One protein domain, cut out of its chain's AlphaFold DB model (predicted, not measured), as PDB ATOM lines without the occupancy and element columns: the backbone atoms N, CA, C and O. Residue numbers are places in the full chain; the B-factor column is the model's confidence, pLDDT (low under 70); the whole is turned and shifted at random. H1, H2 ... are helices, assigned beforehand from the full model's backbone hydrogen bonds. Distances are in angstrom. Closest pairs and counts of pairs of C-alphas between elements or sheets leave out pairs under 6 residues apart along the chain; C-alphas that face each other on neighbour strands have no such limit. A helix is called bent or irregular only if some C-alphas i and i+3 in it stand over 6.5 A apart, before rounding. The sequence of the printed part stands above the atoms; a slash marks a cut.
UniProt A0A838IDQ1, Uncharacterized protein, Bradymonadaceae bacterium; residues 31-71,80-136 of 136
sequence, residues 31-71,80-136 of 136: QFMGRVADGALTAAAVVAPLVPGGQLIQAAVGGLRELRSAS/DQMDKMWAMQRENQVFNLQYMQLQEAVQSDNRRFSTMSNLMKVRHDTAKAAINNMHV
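Overview. This is residues 31 to 71 and 80 to 136 of the 136 residues of an uncharacterized protein of Bradymonadaceae bacterium (UniProt A0A838IDQ1). One very long, gently curved helix, H3, stands by itself, and two shorter helices, H1 and H2, meet near their ends as a V on the hollow side of its curve, without packing on it. The arrangement is open: H3 makes the longest axis, the tight link from H1 to H2 makes the point of the V, and nothing fills a core. The printed part has 98 residues with three named helices, in the order H1, H2, H3, and no named strand; the class is all helix. It is extended, with a radius of gyration of the C-alphas of 23.7 A, and its outline is flat, spanning 78 by 43 by 16 A.

Arrangement. Begin with H3, residues 80 to 134, which touches no helix and stands free over its whole length. Then look at H1, residues 31 to 50, which is apart from H3. H2, residues 54 to 69, is apart from H3 too. H1 and H2 touch, H1 with residues 45 to 49 alone and H2 with residues 54 to 58 alone. Their closest C-alphas are those of Ala 48 and Gly 54, 4.8 A apart. Their lines stand at a steep tilt of 53 degrees, and they run opposite ways. H1 has a kink of 30 degrees near residue 44, and it is irregular, with C-alphas 46 and 49 lying 7.5 A apart. In the backbone of H2 every O i to N i+4 pair is within hydrogen-bond range; in H1 13 of 16 are, and in H3 50 of 51.

Along the chain. Find C-alpha 80 at (42.746, 38.873, -21.267); from there H3 runs 55 residues to C-alpha 134 at (-26.404, 62.878, -31.751), 73.9 A from first to last C-alpha. Go back to C-alpha 31 at (11.545, 21.694, -34.114), where H1 begins; its 20 residues reach Leu 50, 30.5 A from first to last C-alpha. After three residues H2 begins at Gly 54 and runs 16 residues to Ser 69, 22.4 A away between C-alphas.

Size, cuts and confidence. The two C-alphas farthest apart are those of Met 82 and Val 136, at 78.8 A. Residues 31 to 40 of H1 and residues 62 to 71, of which 62 to 69 belong to H2, also stand free. Residues 72 to 79 are not printed, and C-alphas 71 and 80 are 16.5 A apart across this cut, which lies in the link from H2 to H3. Residue 136 is the chain's last. The mean pLDDT of the printed part is 74.1, and 37 residues are under 70: residues 34 to 63, 66 to 67, 69 to 71 and 135 to 136. The mean pLDDT of H1 is 59, of H2 66 and of H3 84.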
ATOM      1  N   GLN A  31      10.771  21.384 -32.915       75.81
ATOM      2  CA  GLN A  31      11.545  21.694 -34.114       75.81
ATOM      3  C   GLN A  31      11.055  22.983 -34.793       75.81
ATOM      4  O   GLN A  31      11.859  23.767 -35.294       75.81
ATOM      5  N   PHE A  32       9.742  23.228 -34.783       77.12
ATOM      6  CA  PHE A  32       9.157  24.491 -35.230       77.12
ATOM      7  C   PHE A  32       9.549  25.655 -34.305       77.12
ATOM      8  O   PHE A  32      10.039  26.668 -34.794       77.12
ATOM      9  N   MET A  33       9.434  25.484 -32.986       74.06
ATOM     10  CA  MET A  33       9.878  26.469 -31.991       74.06
ATOM     11  C   MET A  33      11.379  26.749 -32.099       74.06
ATOM     12  O   MET A  33      11.778  27.904 -32.013       74.06
ATOM     13  N   GLY A  34      12.201  25.731 -32.375       69.12
ATOM     14  CA  GLY A  34      13.630  25.898 -32.642       69.12
ATOM     15  C   GLY A  34      13.904  26.763 -33.876       69.12
ATOM     16  O   GLY A  34      14.702  27.690 -33.808       69.12
ATOM     17  N   ARG A  35      13.180  26.540 -34.983       69.75
ATOM     18  CA  ARG A  35      13.324  27.357 -36.204       69.75
ATOM     19  C   ARG A  35      12.842  28.797 -36.028       69.75
ATOM     20  O   ARG A  35      13.441  29.710 -36.587       69.75
ATOM     21  N   VAL A  36      11.765  29.005 -35.271       68.81
ATOM     22  CA  VAL A  36      11.249  30.349 -34.961       68.81
ATOM     23  C   VAL A  36      12.217  31.103 -34.045       68.81
ATOM     24  O   VAL A  36      12.481  32.281 -34.282       68.81
ATOM     25  N   ALA A  37      12.792  30.422 -33.048       61.06
ATOM     26  CA  ALA A  37      13.798  30.995 -32.159       61.06
ATOM     27  C   ALA A  37      15.078  31.401 -32.913       61.06
ATOM     28  O   ALA A  37      15.569  32.511 -32.708       61.06
ATOM     29  N   ASP A  38      15.566  30.561 -33.834       58.81
ATOM     30  CA  ASP A  38      16.719  30.891 -34.684       58.81
ATOM     31  C   ASP A  38      16.433  32.089 -35.608       58.81
ATOM     32  O   ASP A  38      17.243  33.012 -35.700       58.81
ATOM     33  N   GLY A  39      15.257  32.130 -36.249       56.44
ATOM     34  CA  GLY A  39      14.887  33.204 -37.178       56.44
ATOM     35  C   GLY A  39      14.719  34.576 -36.510       56.44
ATOM     36  O   GLY A  39      15.167  35.594 -37.051       56.44
ATOM     37  N   ALA A  40      14.127  34.615 -35.313       54.19
ATOM     38  CA  ALA A  40      13.921  35.847 -34.551       54.19
ATOM     39  C   ALA A  40      15.244  36.461 -34.056       54.19
ATOM     40  O   ALA A  40      15.405  37.684 -34.081       54.19
ATOM     41  N   LEU A  41      16.214  35.624 -33.671       53.81
ATOM     42  CA  LEU A  41      17.532  36.070 -33.213       53.81
ATOM     43  C   LEU A  41      18.340  36.723 -34.349       53.81
ATOM     44  O   LEU A  41      18.969  37.764 -34.151       53.81
ATOM     45  N   THR A  42      18.272  36.163 -35.562       56.19
ATOM     46  CA  THR A  42      18.913  36.752 -36.751       56.19
ATOM     47  C   THR A  42      18.280  38.069 -37.189       56.19
ATOM     48  O   THR A  42      19.002  38.972 -37.604       56.19
ATOM     49  N   ALA A  43      16.961  38.228 -37.056       49.31
ATOM     50  CA  ALA A  43      16.296  39.489 -37.375       49.31
ATOM     51  C   ALA A  43      16.629  40.583 -36.345       49.31
ATOM     52  O   ALA A  43      16.925  41.715 -36.725       49.31
ATOM     53  N   ALA A  44      16.674  40.234 -35.054       48.06
ATOM     54  CA  ALA A  44      17.036  41.159 -33.980       48.06
ATOM     55  C   ALA A  44      18.468  41.707 -34.120       48.06
ATOM     56  O   ALA A  44      18.711  42.868 -33.798       48.06
ATOM     57  N   ALA A  45      19.405  40.919 -34.658       52.66
ATOM     58  CA  ALA A  45      20.783  41.354 -34.889       52.66
ATOM     59  C   ALA A  45      20.925  42.420 -35.997       52.66
ATOM     60  O   ALA A  45      21.845  43.234 -35.934       52.66
ATOM     61  N   VAL A  46      20.014  42.454 -36.980       57.31
ATOM     62  CA  VAL A  46      20.080  43.384 -38.129       57.31
ATOM     63  C   VAL A  46      19.466  44.751 -37.802       57.31
ATOM     64  O   VAL A  46      19.937  45.769 -38.303       57.31
ATOM     65  N   VAL A  47      18.469  44.807 -36.912       48.91
ATOM     66  CA  VAL A  47      17.875  46.073 -36.423       48.91
ATOM     67  C   VAL A  47      18.450  46.555 -35.084       48.91
ATOM     68  O   VAL A  47      18.113  47.645 -34.621       48.91
ATOM     69  N   ALA A  48      19.371  45.788 -34.490       51.75
ATOM     70  CA  ALA A  48      20.072  46.118 -33.249       51.75
ATOM     71  C   ALA A  48      20.709  47.527 -33.180       51.75
ATOM     72  O   ALA A  48      20.726  48.081 -32.080       51.75
ATOM     73  N   PRO A  49      21.193  48.157 -34.276       53.00
ATOM     74  CA  PRO A  49      21.763  49.504 -34.186       53.00
ATOM     75  C   PRO A  49      20.733  50.615 -33.935       53.00
ATOM     76  O   PRO A  49      21.132  51.731 -33.610       53.00
ATOM     77  N   LEU A  50      19.430  50.352 -34.112       53.72
ATOM     78  CA  LEU A  50      18.399  51.398 -34.155       53.72
ATOM     79  C   LEU A  50      17.481  51.449 -32.923       53.72
ATOM     80  O   LEU A  50      16.644  52.345 -32.829       53.72
ATOM     81  N   VAL A  51      17.630  50.516 -31.976       59.53
ATOM     82  CA  VAL A  51      16.847  50.493 -30.731       59.53
ATOM     83  C   VAL A  51      17.760  50.869 -29.562       59.53
ATOM     84  O   VAL A  51      18.686  50.114 -29.257       59.53
ATOM     85  N   PRO A  52      17.518  51.999 -28.873       45.25
ATOM     86  CA  PRO A  52      18.156  52.293 -27.593       45.25
ATOM     87  C   PRO A  52      17.898  51.130 -26.615       45.25
ATOM     88  O   PRO A  52      16.762  50.886 -26.226       45.25
ATOM     89  N   GLY A  53      18.943  50.350 -26.307       53.31
ATOM     90  CA  GLY A  53      18.873  49.081 -25.557       53.31
ATOM     91  C   GLY A  53      19.363  47.839 -26.326       53.31
ATOM     92  O   GLY A  53      19.729  46.837 -25.711       53.31
ATOM     93  N   GLY A  54      19.475  47.906 -27.657       56.28
ATOM     94  CA  GLY A  54      19.949  46.808 -28.517       56.28
ATOM     95  C   GLY A  54      21.432  46.448 -28.352       56.28
ATOM     96  O   GLY A  54      21.849  45.356 -28.734       56.28
ATOM     97  N   GLN A  55      22.224  47.317 -27.715       64.19
ATOM     98  CA  GLN A  55      23.636  47.049 -27.418       64.19
ATOM     99  C   GLN A  55      23.816  45.914 -26.397       64.19
ATOM    100  O   GLN A  55      24.754  45.129 -26.517       64.19
ATOM    101  N   LEU A  56      22.885  45.762 -25.444       61.38
ATOM    102  CA  LEU A  56      22.908  44.655 -24.477       61.38
ATOM    103  C   LEU A  56      22.649  43.310 -25.162       61.38
ATOM    104  O   LEU A  56      23.285  42.305 -24.850       61.38
ATOM    105  N   ILE A  57      21.749  43.304 -26.144       62.31
ATOM    106  CA  ILE A  57      21.428  42.110 -26.928       62.31
ATOM    107  C   ILE A  57      22.618  41.741 -27.825       62.31
ATOM    108  O   ILE A  57      22.950  40.562 -27.928       62.31
ATOM    109  N   GLN A  58      23.331  42.716 -28.401       59.53
ATOM    110  CA  GLN A  58      24.574  42.435 -29.130       59.53
ATOM    111  C   GLN A  58      25.689  41.896 -28.227       59.53
ATOM    112  O   GLN A  58      26.375  40.958 -28.629       59.53
ATOM    113  N   ALA A  59      25.841  42.420 -27.009       65.38
ATOM    114  CA  ALA A  59      26.802  41.892 -26.042       65.38
ATOM    115  C   ALA A  59      26.471  40.443 -25.639       65.38
ATOM    116  O   ALA A  59      27.361  39.595 -25.589       65.38
ATOM    117  N   ALA A  60      25.188  40.125 -25.438       64.69
ATOM    118  CA  ALA A  60      24.739  38.771 -25.114       64.69
ATOM    119  C   ALA A  60      24.914  37.789 -26.287       64.69
ATOM    120  O   ALA A  60      25.380  36.668 -26.092       64.69
ATOM    121  N   VAL A  61      24.591  38.203 -27.516       64.75
ATOM    122  CA  VAL A  61      24.764  37.371 -28.721       64.75
ATOM    123  C   VAL A  61      26.248  37.193 -29.063       64.75
ATOM    124  O   VAL A  61      26.659  36.093 -29.434       64.75
ATOM    125  N   GLY A  62      27.066  38.233 -28.885       69.44
ATOM    126  CA  GLY A  62      28.523  38.160 -28.999       69.44
ATOM    127  C   GLY A  62      29.128  37.213 -27.964       69.44
ATOM    128  O   GLY A  62      29.876  36.316 -28.334       69.44
ATOM    129  N   GLY A  63      28.727  37.329 -26.694       67.94
ATOM    130  CA  GLY A  63      29.175  36.446 -25.614       67.94
ATOM    131  C   GLY A  63      28.731  34.991 -25.783       67.94
ATOM    132  O   GLY A  63      29.489  34.081 -25.468       67.94
ATOM    133  N   LEU A  64      27.541  34.741 -26.338       71.06
ATOM    134  CA  LEU A  64      27.061  33.386 -26.621       71.06
ATOM    135  C   LEU A  64      27.785  32.750 -27.820       71.06
ATOM    136  O   LEU A  64      28.071  31.553 -27.807       71.06
ATOM    137  N   ARG A  65      28.103  33.541 -28.851       70.62
ATOM    138  CA  ARG A  65      28.909  33.098 -29.996       70.62
ATOM    139  C   ARG A  65      30.361  32.847 -29.591       70.62
ATOM    140  O   ARG A  65      30.924  31.852 -30.035       70.62
ATOM    141  N   GLU A  66      30.899  33.678 -28.702       66.75
ATOM    142  CA  GLU A  66      32.222  33.509 -28.098       66.75
ATOM    143  C   GLU A  66      32.273  32.279 -27.184       66.75
ATOM    144  O   GLU A  66      33.208  31.497 -27.254       66.75
ATOM    145  N   LEU A  67      31.228  32.019 -26.393       69.06
ATOM    146  CA  LEU A  67      31.115  30.808 -25.571       69.06
ATOM    147  C   LEU A  67      30.994  29.533 -26.423       69.06
ATOM    148  O   LEU A  67      31.422  28.455 -26.017       69.06
ATOM    149  N   ARG A  68      30.418  29.653 -27.623       72.19
ATOM    150  CA  ARG A  68      30.319  28.569 -28.609       72.19
ATOM    151  C   ARG A  68      31.651  28.325 -29.334       72.19
ATOM    152  O   ARG A  68      31.931  27.175 -29.668       72.19
ATOM    153  N   SER A  69      32.456  29.362 -29.588       62.69
ATOM    154  CA  SER A  69      33.816  29.231 -30.144       62.69
ATOM    155  C   SER A  69      34.861  28.875 -29.085       62.69
ATOM    156  O   SER A  69      35.841  28.207 -29.407       62.69
ATOM    157  N   ALA A  70      34.615  29.216 -27.819       58.44
ATOM    158  CA  ALA A  70      35.377  28.809 -26.644       58.44
ATOM    159  C   ALA A  70      35.053  27.358 -26.245       58.44
ATOM    160  O   ALA A  70      34.605  27.055 -25.138       58.44
ATOM    161  N   SER A  71      35.331  26.430 -27.163       49.56
ATOM    162  CA  SER A  71      35.625  25.047 -26.786       49.56
ATOM    163  C   SER A  71      36.742  25.041 -25.719       49.56
ATOM    164  O   SER A  71      37.601  25.924 -25.751       49.56
ATOM    165  N   ASP A  80      44.213  38.927 -21.349       75.62
ATOM    166  CA  ASP A  80      42.746  38.873 -21.267       75.62
ATOM    167  C   ASP A  80      42.226  39.440 -19.944       75.62
ATOM    168  O   ASP A  80      41.102  39.934 -19.865       75.62
ATOM    169  N   GLN A  81      43.016  39.347 -18.871       77.00
ATOM    170  CA  GLN A  81      42.618  39.864 -17.565       77.00
ATOM    171  C   GLN A  81      42.734  41.393 -17.506       77.00
ATOM    172  O   GLN A  81      41.866  42.049 -16.927       77.00
ATOM    173  N   MET A  82      43.752  41.962 -18.159       82.12
ATOM    174  CA  MET A  82      43.928  43.412 -18.278       82.12
ATOM    175  C   MET A  82      42.838  44.031 -19.167       82.12
ATOM    176  O   MET A  82      42.235  45.036 -18.785       82.12
ATOM    177  N   ASP A  83      42.513  43.380 -20.288       85.12
ATOM    178  CA  ASP A  83      41.435  43.802 -21.192       85.12
ATOM    179  C   ASP A  83      40.057  43.718 -20.528       85.12
ATOM    180  O   ASP A  83      39.251  44.644 -20.650       85.12
ATOM    181  N   LYS A  84      39.797  42.663 -19.744       82.62
ATOM    182  CA  LYS A  84      38.579  42.565 -18.920       82.62
ATOM    183  C   LYS A  84      38.503  43.689 -17.891       82.62
ATOM    184  O   LYS A  84      37.424  44.239 -17.686       82.62
ATOM    185  N   MET A  85      39.620  44.069 -17.269       84.31
ATOM    186  CA  MET A  85      39.643  45.177 -16.309       84.31
ATOM    187  C   MET A  85      39.374  46.531 -16.985       84.31
ATOM    188  O   MET A  85      38.603  47.334 -16.459       84.31
ATOM    189  N   TRP A  86      39.933  46.773 -18.173       85.94
ATOM    190  CA  TRP A  86      39.635  47.963 -18.981       85.94
ATOM    191  C   TRP A  86      38.188  48.001 -19.479       85.94
ATOM    192  O   TRP A  86      37.549  49.057 -19.440       85.94
ATOM    193  N   ALA A  87      37.643  46.860 -19.904       85.62
ATOM    194  CA  ALA A  87      36.236  46.737 -20.270       85.62
ATOM    195  C   ALA A  87      35.326  47.056 -19.075       85.62
ATOM    196  O   ALA A  87      34.398  47.849 -19.213       85.62
ATOM    197  N   MET A  88      35.654  46.538 -17.889       83.69
ATOM    198  CA  MET A  88      34.899  46.775 -16.656       83.69
ATOM    199  C   MET A  88      34.981  48.241 -16.186       83.69
ATOM    200  O   MET A  88      34.003  48.797 -15.683       83.69
ATOM    201  N   GLN A  89      36.121  48.918 -16.380       86.81
ATOM    202  CA  GLN A  89      36.241  50.360 -16.118       86.81
ATOM    203  C   GLN A  89      35.400  51.196 -17.089       86.81
ATOM    204  O   GLN A  89      34.725  52.135 -16.665       86.81
ATOM    205  N   ARG A  90      35.412  50.848 -18.382       85.44
ATOM    206  CA  ARG A  90      34.579  51.505 -19.399       85.44
ATOM    207  C   ARG A  90      33.093  51.303 -19.106       85.44
ATOM    208  O   ARG A  90      32.320  52.248 -19.206       85.44
ATOM    209  N   GLU A  91      32.711  50.100 -18.697       81.44
ATOM    210  CA  GLU A  91      31.342  49.767 -18.312       81.44
ATOM    211  C   GLU A  91      30.871  50.595 -17.108       81.44
ATOM    212  O   GLU A  91      29.793  51.182 -17.169       81.44
ATOM    213  N   ASN A  92      31.700  50.759 -16.070       81.62
ATOM    214  CA  ASN A  92      31.380  51.632 -14.931       81.62
ATOM    215  C   ASN A  92      31.145  53.096 -15.348       81.62
ATOM    216  O   ASN A  92      30.234  53.754 -14.841       81.62
ATOM    217  N   GLN A  93      31.936  53.612 -16.292       86.56
ATOM    218  CA  GLN A  93      31.758  54.973 -16.815       86.56
ATOM    219  C   GLN A  93      30.449  55.109 -17.606       86.56
ATOM    220  O   GLN A  93      29.720  56.089 -17.437       86.56
ATOM    221  N   VAL A  94      30.119  54.110 -18.432       88.12
ATOM    222  CA  VAL A  94      28.869  54.070 -19.207       88.12
ATOM    223  C   VAL A  94      27.650  53.937 -18.293       88.12
ATOM    224  O   VAL A  94      26.646  54.598 -18.545       88.12
ATOM    225  N   PHE A  95      27.732  53.158 -17.212       78.38
ATOM    226  CA  PHE A  95      26.648  53.026 -16.235       78.38
ATOM    227  C   PHE A  95      26.312  54.355 -15.555       78.38
ATOM    228  O   PHE A  95      25.138  54.693 -15.413       78.38
ATOM    229  N   ASN A  96      27.325  55.139 -15.182       84.06
ATOM    230  CA  ASN A  96      27.105  56.453 -14.581       84.06
ATOM    231  C   ASN A  96      26.431  57.426 -15.570       84.06
ATOM    232  O   ASN A  96      25.493  58.139 -15.213       84.06
ATOM    233  N   LEU A  97      26.851  57.405 -16.841       86.50
ATOM    234  CA  LEU A  97      26.213  58.191 -17.903       86.50
ATOM    235  C   LEU A  97      24.768  57.740 -18.163       86.50
ATOM    236  O   LEU A  97      23.880  58.581 -18.291       86.50
ATOM    237  N   GLN A  98      24.511  56.429 -18.185       82.94
ATOM    238  CA  GLN A  98      23.158  55.879 -18.293       82.94
ATOM    239  C   GLN A  98      22.273  56.292 -17.120       82.94
ATOM    240  O   GLN A  98      21.098  56.583 -17.326       82.94
ATOM    241  N   TYR A  99      22.812  56.353 -15.901       83.06
ATOM    242  CA  TYR A  99      22.043  56.775 -14.733       83.06
ATOM    243  C   TYR A  99      21.590  58.239 -14.845       83.06
ATOM    244  O   TYR A  99      20.431  58.545 -14.564       83.06
ATOM    245  N   MET A 100      22.463  59.130 -15.329       84.50
ATOM    246  CA  MET A 100      22.101  60.527 -15.610       84.50
ATOM    247  C   MET A 100      21.028  60.626 -16.705       84.50
ATOM    248  O   MET A 100      20.028  61.320 -16.533       84.50
ATOM    249  N   GLN A 101      21.178  59.862 -17.791       84.44
ATOM    250  CA  GLN A 101      20.187  59.808 -18.872       84.44
ATOM    251  C   GLN A 101      18.832  59.270 -18.399       84.44
ATOM    252  O   GLN A 101      17.787  59.781 -18.798       84.44
ATOM    253  N   LEU A 102      18.833  58.259 -17.528       83.12
ATOM    254  CA  LEU A 102      17.612  57.699 -16.962       83.12
ATOM    255  C   LEU A 102      16.857  58.746 -16.134       83.12
ATOM    256  O   LEU A 102      15.641  58.868 -16.269       83.12
ATOM    257  N   GLN A 103      17.560  59.538 -15.318       82.62
ATOM    258  CA  GLN A 103      16.932  60.618 -14.551       82.62
ATOM    259  C   GLN A 103      16.309  61.687 -15.457       82.62
ATOM    260  O   GLN A 103      15.176  62.113 -15.214       82.62
ATOM    261  N   GLU A 104      17.010  62.093 -16.518       82.75
ATOM    262  CA  GLU A 104      16.486  63.046 -17.504       82.75
ATOM    263  C   GLU A 104      15.251  62.495 -18.229       82.75
ATOM    264  O   GLU A 104      14.247  63.203 -18.376       82.75
ATOM    265  N   ALA A 105      15.286  61.220 -18.628       83.12
ATOM    266  CA  ALA A 105      14.176  60.545 -19.292       83.12
ATOM    267  C   ALA A 105      12.930  60.493 -18.396       83.12
ATOM    268  O   ALA A 105      11.854  60.896 -18.838       83.12
ATOM    269  N   VAL A 106      13.080  60.117 -17.121       84.75
ATOM    270  CA  VAL A 106      11.971  60.066 -16.148       84.75
ATOM    271  C   VAL A 106      11.329  61.446 -15.954       84.75
ATOM    272  O   VAL A 106      10.102  61.569 -15.906       84.75
ATOM    273  N   GLN A 107      12.127  62.517 -15.896       84.19
ATOM    274  CA  GLN A 107      11.594  63.881 -15.797       84.19
ATOM    275  C   GLN A 107      10.870  64.332 -17.077       84.19
ATOM    276  O   GLN A 107       9.842  65.012 -17.007       84.19
ATOM    277  N   SER A 108      11.396  63.963 -18.247       86.81
ATOM    278  CA  SER A 108      10.741  64.174 -19.544       86.81
ATOM    279  C   SER A 108       9.399  63.438 -19.612       86.81
ATOM    280  O   SER A 108       8.391  64.018 -20.027       86.81
ATOM    281  N   ASP A 109       9.377  62.191 -19.150       76.75
ATOM    282  CA  ASP A 109       8.213  61.321 -19.221       76.75
ATOM    283  C   ASP A 109       7.093  61.820 -18.316       76.75
ATOM    284  O   ASP A 109       5.950  61.881 -18.762       76.75
ATOM    285  N   ASN A 110       7.397  62.320 -17.116       84.44
ATOM    286  CA  ASN A 110       6.385  62.939 -16.253       84.44
ATOM    287  C   ASN A 110       5.661  64.116 -16.933       84.44
ATOM    288  O   ASN A 110       4.434  64.236 -16.839       84.44
ATOM    289  N   ARG A 111       6.391  64.965 -17.673       86.00
ATOM    290  CA  ARG A 111       5.779  66.054 -18.455       86.00
ATOM    291  C   ARG A 111       4.917  65.501 -19.589       86.00
ATOM    292  O   ARG A 111       3.773  65.925 -19.744       86.00
ATOM    293  N   ARG A 112       5.433  64.520 -20.335       81.19
ATOM    294  CA  ARG A 112       4.710  63.869 -21.441       81.19
ATOM    295  C   ARG A 112       3.423  63.200 -20.969       81.19
ATOM    296  O   ARG A 112       2.388  63.418 -21.590       81.19
ATOM    297  N   PHE A 113       3.451  62.457 -19.864       86.69
ATOM    298  CA  PHE A 113       2.268  61.813 -19.289       86.69
ATOM    299  C   PHE A 113       1.199  62.830 -18.886       86.69
ATOM    300  O   PHE A 113       0.027  62.629 -19.202       86.69
ATOM    301  N   SER A 114       1.582  63.942 -18.252       86.88
ATOM    302  CA  SER A 114       0.633  64.998 -17.876       86.88
ATOM    303  C   SER A 114      -0.020  65.649 -19.104       86.88
ATOM    304  O   SER A 114      -1.246  65.753 -19.179       86.88
ATOM    305  N   THR A 115       0.771  66.011 -20.120       89.94
ATOM    306  CA  THR A 115       0.247  66.599 -21.364       89.94
ATOM    307  C   THR A 115      -0.633  65.617 -22.139       89.94
ATOM    308  O   THR A 115      -1.719  65.986 -22.591       89.94
ATOM    309  N   MET A 116      -0.204  64.358 -22.260       87.62
ATOM    310  CA  MET A 116      -0.951  63.296 -22.939       87.62
ATOM    311  C   MET A 116      -2.271  62.998 -22.217       87.62
ATOM    312  O   MET A 116      -3.298  62.839 -22.872       87.62
ATOM    313  N   SER A 117      -2.263  62.973 -20.880       86.44
ATOM    314  CA  SER A 117      -3.457  62.794 -20.044       86.44
ATOM    315  C   SER A 117      -4.459  63.931 -20.243       86.44
ATOM    316  O   SER A 117      -5.637  63.674 -20.494       86.44
ATOM    317  N   ASN A 118      -3.993  65.185 -20.243       89.69
ATOM    318  CA  ASN A 118      -4.850  66.339 -20.523       89.69
ATOM    319  C   ASN A 118      -5.453  66.266 -21.934       89.69
ATOM    320  O   ASN A 118      -6.652  66.484 -22.100       89.69
ATOM    321  N   LEU A 119      -4.659  65.892 -22.942       90.38
ATOM    322  CA  LEU A 119      -5.148  65.703 -24.309       90.38
ATOM    323  C   LEU A 119      -6.182  64.572 -24.400       90.38
ATOM    324  O   LEU A 119      -7.217  64.736 -25.043       90.38
ATOM    325  N   MET A 120      -5.915  63.431 -23.763       91.81
ATOM    326  CA  MET A 120      -6.829  62.286 -23.713       91.81
ATOM    327  C   MET A 120      -8.140  62.653 -23.026       91.81
ATOM    328  O   MET A 120      -9.203  62.312 -23.540       91.81
ATOM    329  N   LYS A 121      -8.079  63.404 -21.923       93.00
ATOM    330  CA  LYS A 121      -9.264  63.916 -21.236       93.00
ATOM    331  C   LYS A 121     -10.074  64.845 -22.140       93.00
ATOM    332  O   LYS A 121     -11.263  64.618 -22.311       93.00
ATOM    333  N   VAL A 122      -9.434  65.813 -22.798       93.00
ATOM    334  CA  VAL A 122     -10.112  66.719 -23.743       93.00
ATOM    335  C   VAL A 122     -10.741  65.949 -24.904       93.00
ATOM    336  O   VAL A 122     -11.883  66.220 -25.271       93.00
ATOM    337  N   ARG A 123     -10.035  64.962 -25.471       87.25
ATOM    338  CA  ARG A 123     -10.575  64.098 -26.533       87.25
ATOM    339  C   ARG A 123     -11.773  63.286 -26.053       87.25
ATOM    340  O   ARG A 123     -12.771  63.217 -26.760       87.25
ATOM    341  N   HIS A 124     -11.687  62.704 -24.864       94.00
ATOM    342  CA  HIS A 124     -12.778  61.955 -24.253       94.00
ATOM    343  C   HIS A 124     -13.999  62.846 -23.980       94.00
ATOM    344  O   HIS A 124     -15.120  62.477 -24.327       94.00
ATOM    345  N   ASP A 125     -13.790  64.035 -23.416       89.56
ATOM    346  CA  ASP A 125     -14.869  64.974 -23.098       89.56
ATOM    347  C   ASP A 125     -15.513  65.530 -24.382       89.56
ATOM    348  O   ASP A 125     -16.736  65.644 -24.468       89.56
ATOM    349  N   THR A 126     -14.715  65.764 -25.427       87.69
ATOM    350  CA  THR A 126     -15.197  66.159 -26.760       87.69
ATOM    351  C   THR A 126     -15.999  65.036 -27.422       87.69
ATOM    352  O   THR A 126     -17.064  65.289 -27.980       87.69
ATOM    353  N   ALA A 127     -15.538  63.785 -27.325       84.00
ATOM    354  CA  ALA A 127     -16.277  62.627 -27.822       84.00
ATOM    355  C   ALA A 127     -17.620  62.471 -27.095       84.00
ATOM    356  O   ALA A 127     -18.644  62.254 -27.740       84.00
ATOM    357  N   LYS A 128     -17.647  62.663 -25.767       87.88
ATOM    358  CA  LYS A 128     -18.896  62.686 -24.990       87.88
ATOM    359  C   LYS A 128     -19.848  63.788 -25.455       87.88
ATOM    360  O   LYS A 128     -21.034  63.515 -25.628       87.88
ATOM    361  N   ALA A 129     -19.353  65.003 -25.687       86.94
ATOM    362  CA  ALA A 129     -20.171  66.111 -26.179       86.94
ATOM    363  C   ALA A 129     -20.736  65.841 -27.585       86.94
ATOM    364  O   ALA A 129     -21.904  66.130 -27.844       86.94
ATOM    365  N   ALA A 130     -19.940  65.248 -28.478       81.75
ATOM    366  CA  ALA A 130     -20.388  64.859 -29.813       81.75
ATOM    367  C   ALA A 130     -21.473  63.766 -29.764       81.75
ATOM    368  O   ALA A 130     -22.481  63.883 -30.452       81.75
ATOM    369  N   ILE A 131     -21.314  62.747 -28.906       76.38
ATOM    370  CA  ILE A 131     -22.330  61.697 -28.700       76.38
ATOM    371  C   ILE A 131     -23.631  62.294 -28.161       76.38
ATOM    372  O   ILE A 131     -24.708  61.929 -28.626       76.38
ATOM    373  N   ASN A 132     -23.542  63.216 -27.199       77.88
ATOM    374  CA  ASN A 132     -24.724  63.849 -26.616       77.88
ATOM    375  C   ASN A 132     -25.509  64.670 -27.656       77.88
ATOM    376  O   ASN A 132     -26.732  64.664 -27.643       77.88
ATOM    377  N   ASN A 133     -24.816  65.310 -28.606       71.00
ATOM    378  CA  ASN A 133     -25.462  66.034 -29.707       71.00
ATOM    379  C   ASN A 133     -26.109  65.120 -30.763       71.00
ATOM    380  O   ASN A 133     -26.947  65.600 -31.514       71.00
ATOM    381  N   MET A 134     -25.743  63.835 -30.847       73.31
ATOM    382  CA  MET A 134     -26.404  62.878 -31.751       73.31
ATOM    383  C   MET A 134     -27.617  62.174 -31.126       73.31
ATOM    384  O   MET A 134     -28.366  61.523 -31.846       73.31
ATOM    385  N   HIS A 135     -27.785  62.252 -29.804       60.12
ATOM    386  CA  HIS A 135     -28.925  61.672 -29.081       60.12
ATOM    387  C   HIS A 135     -30.054  62.685 -28.803       60.12
ATOM    388  O   HIS A 135     -30.988  62.351 -28.073       60.12
ATOM    389  N   VAL A 136     -29.973  63.894 -29.375       52.22
ATOM    390  CA  VAL A 136     -31.071  64.877 -29.445       52.22
ATOM    391  C   VAL A 136     -31.773  64.769 -30.795       52.22
ATOM    392  O   VAL A 136     -33.007  64.962 -30.816       52.22
TER     393      VAL A 136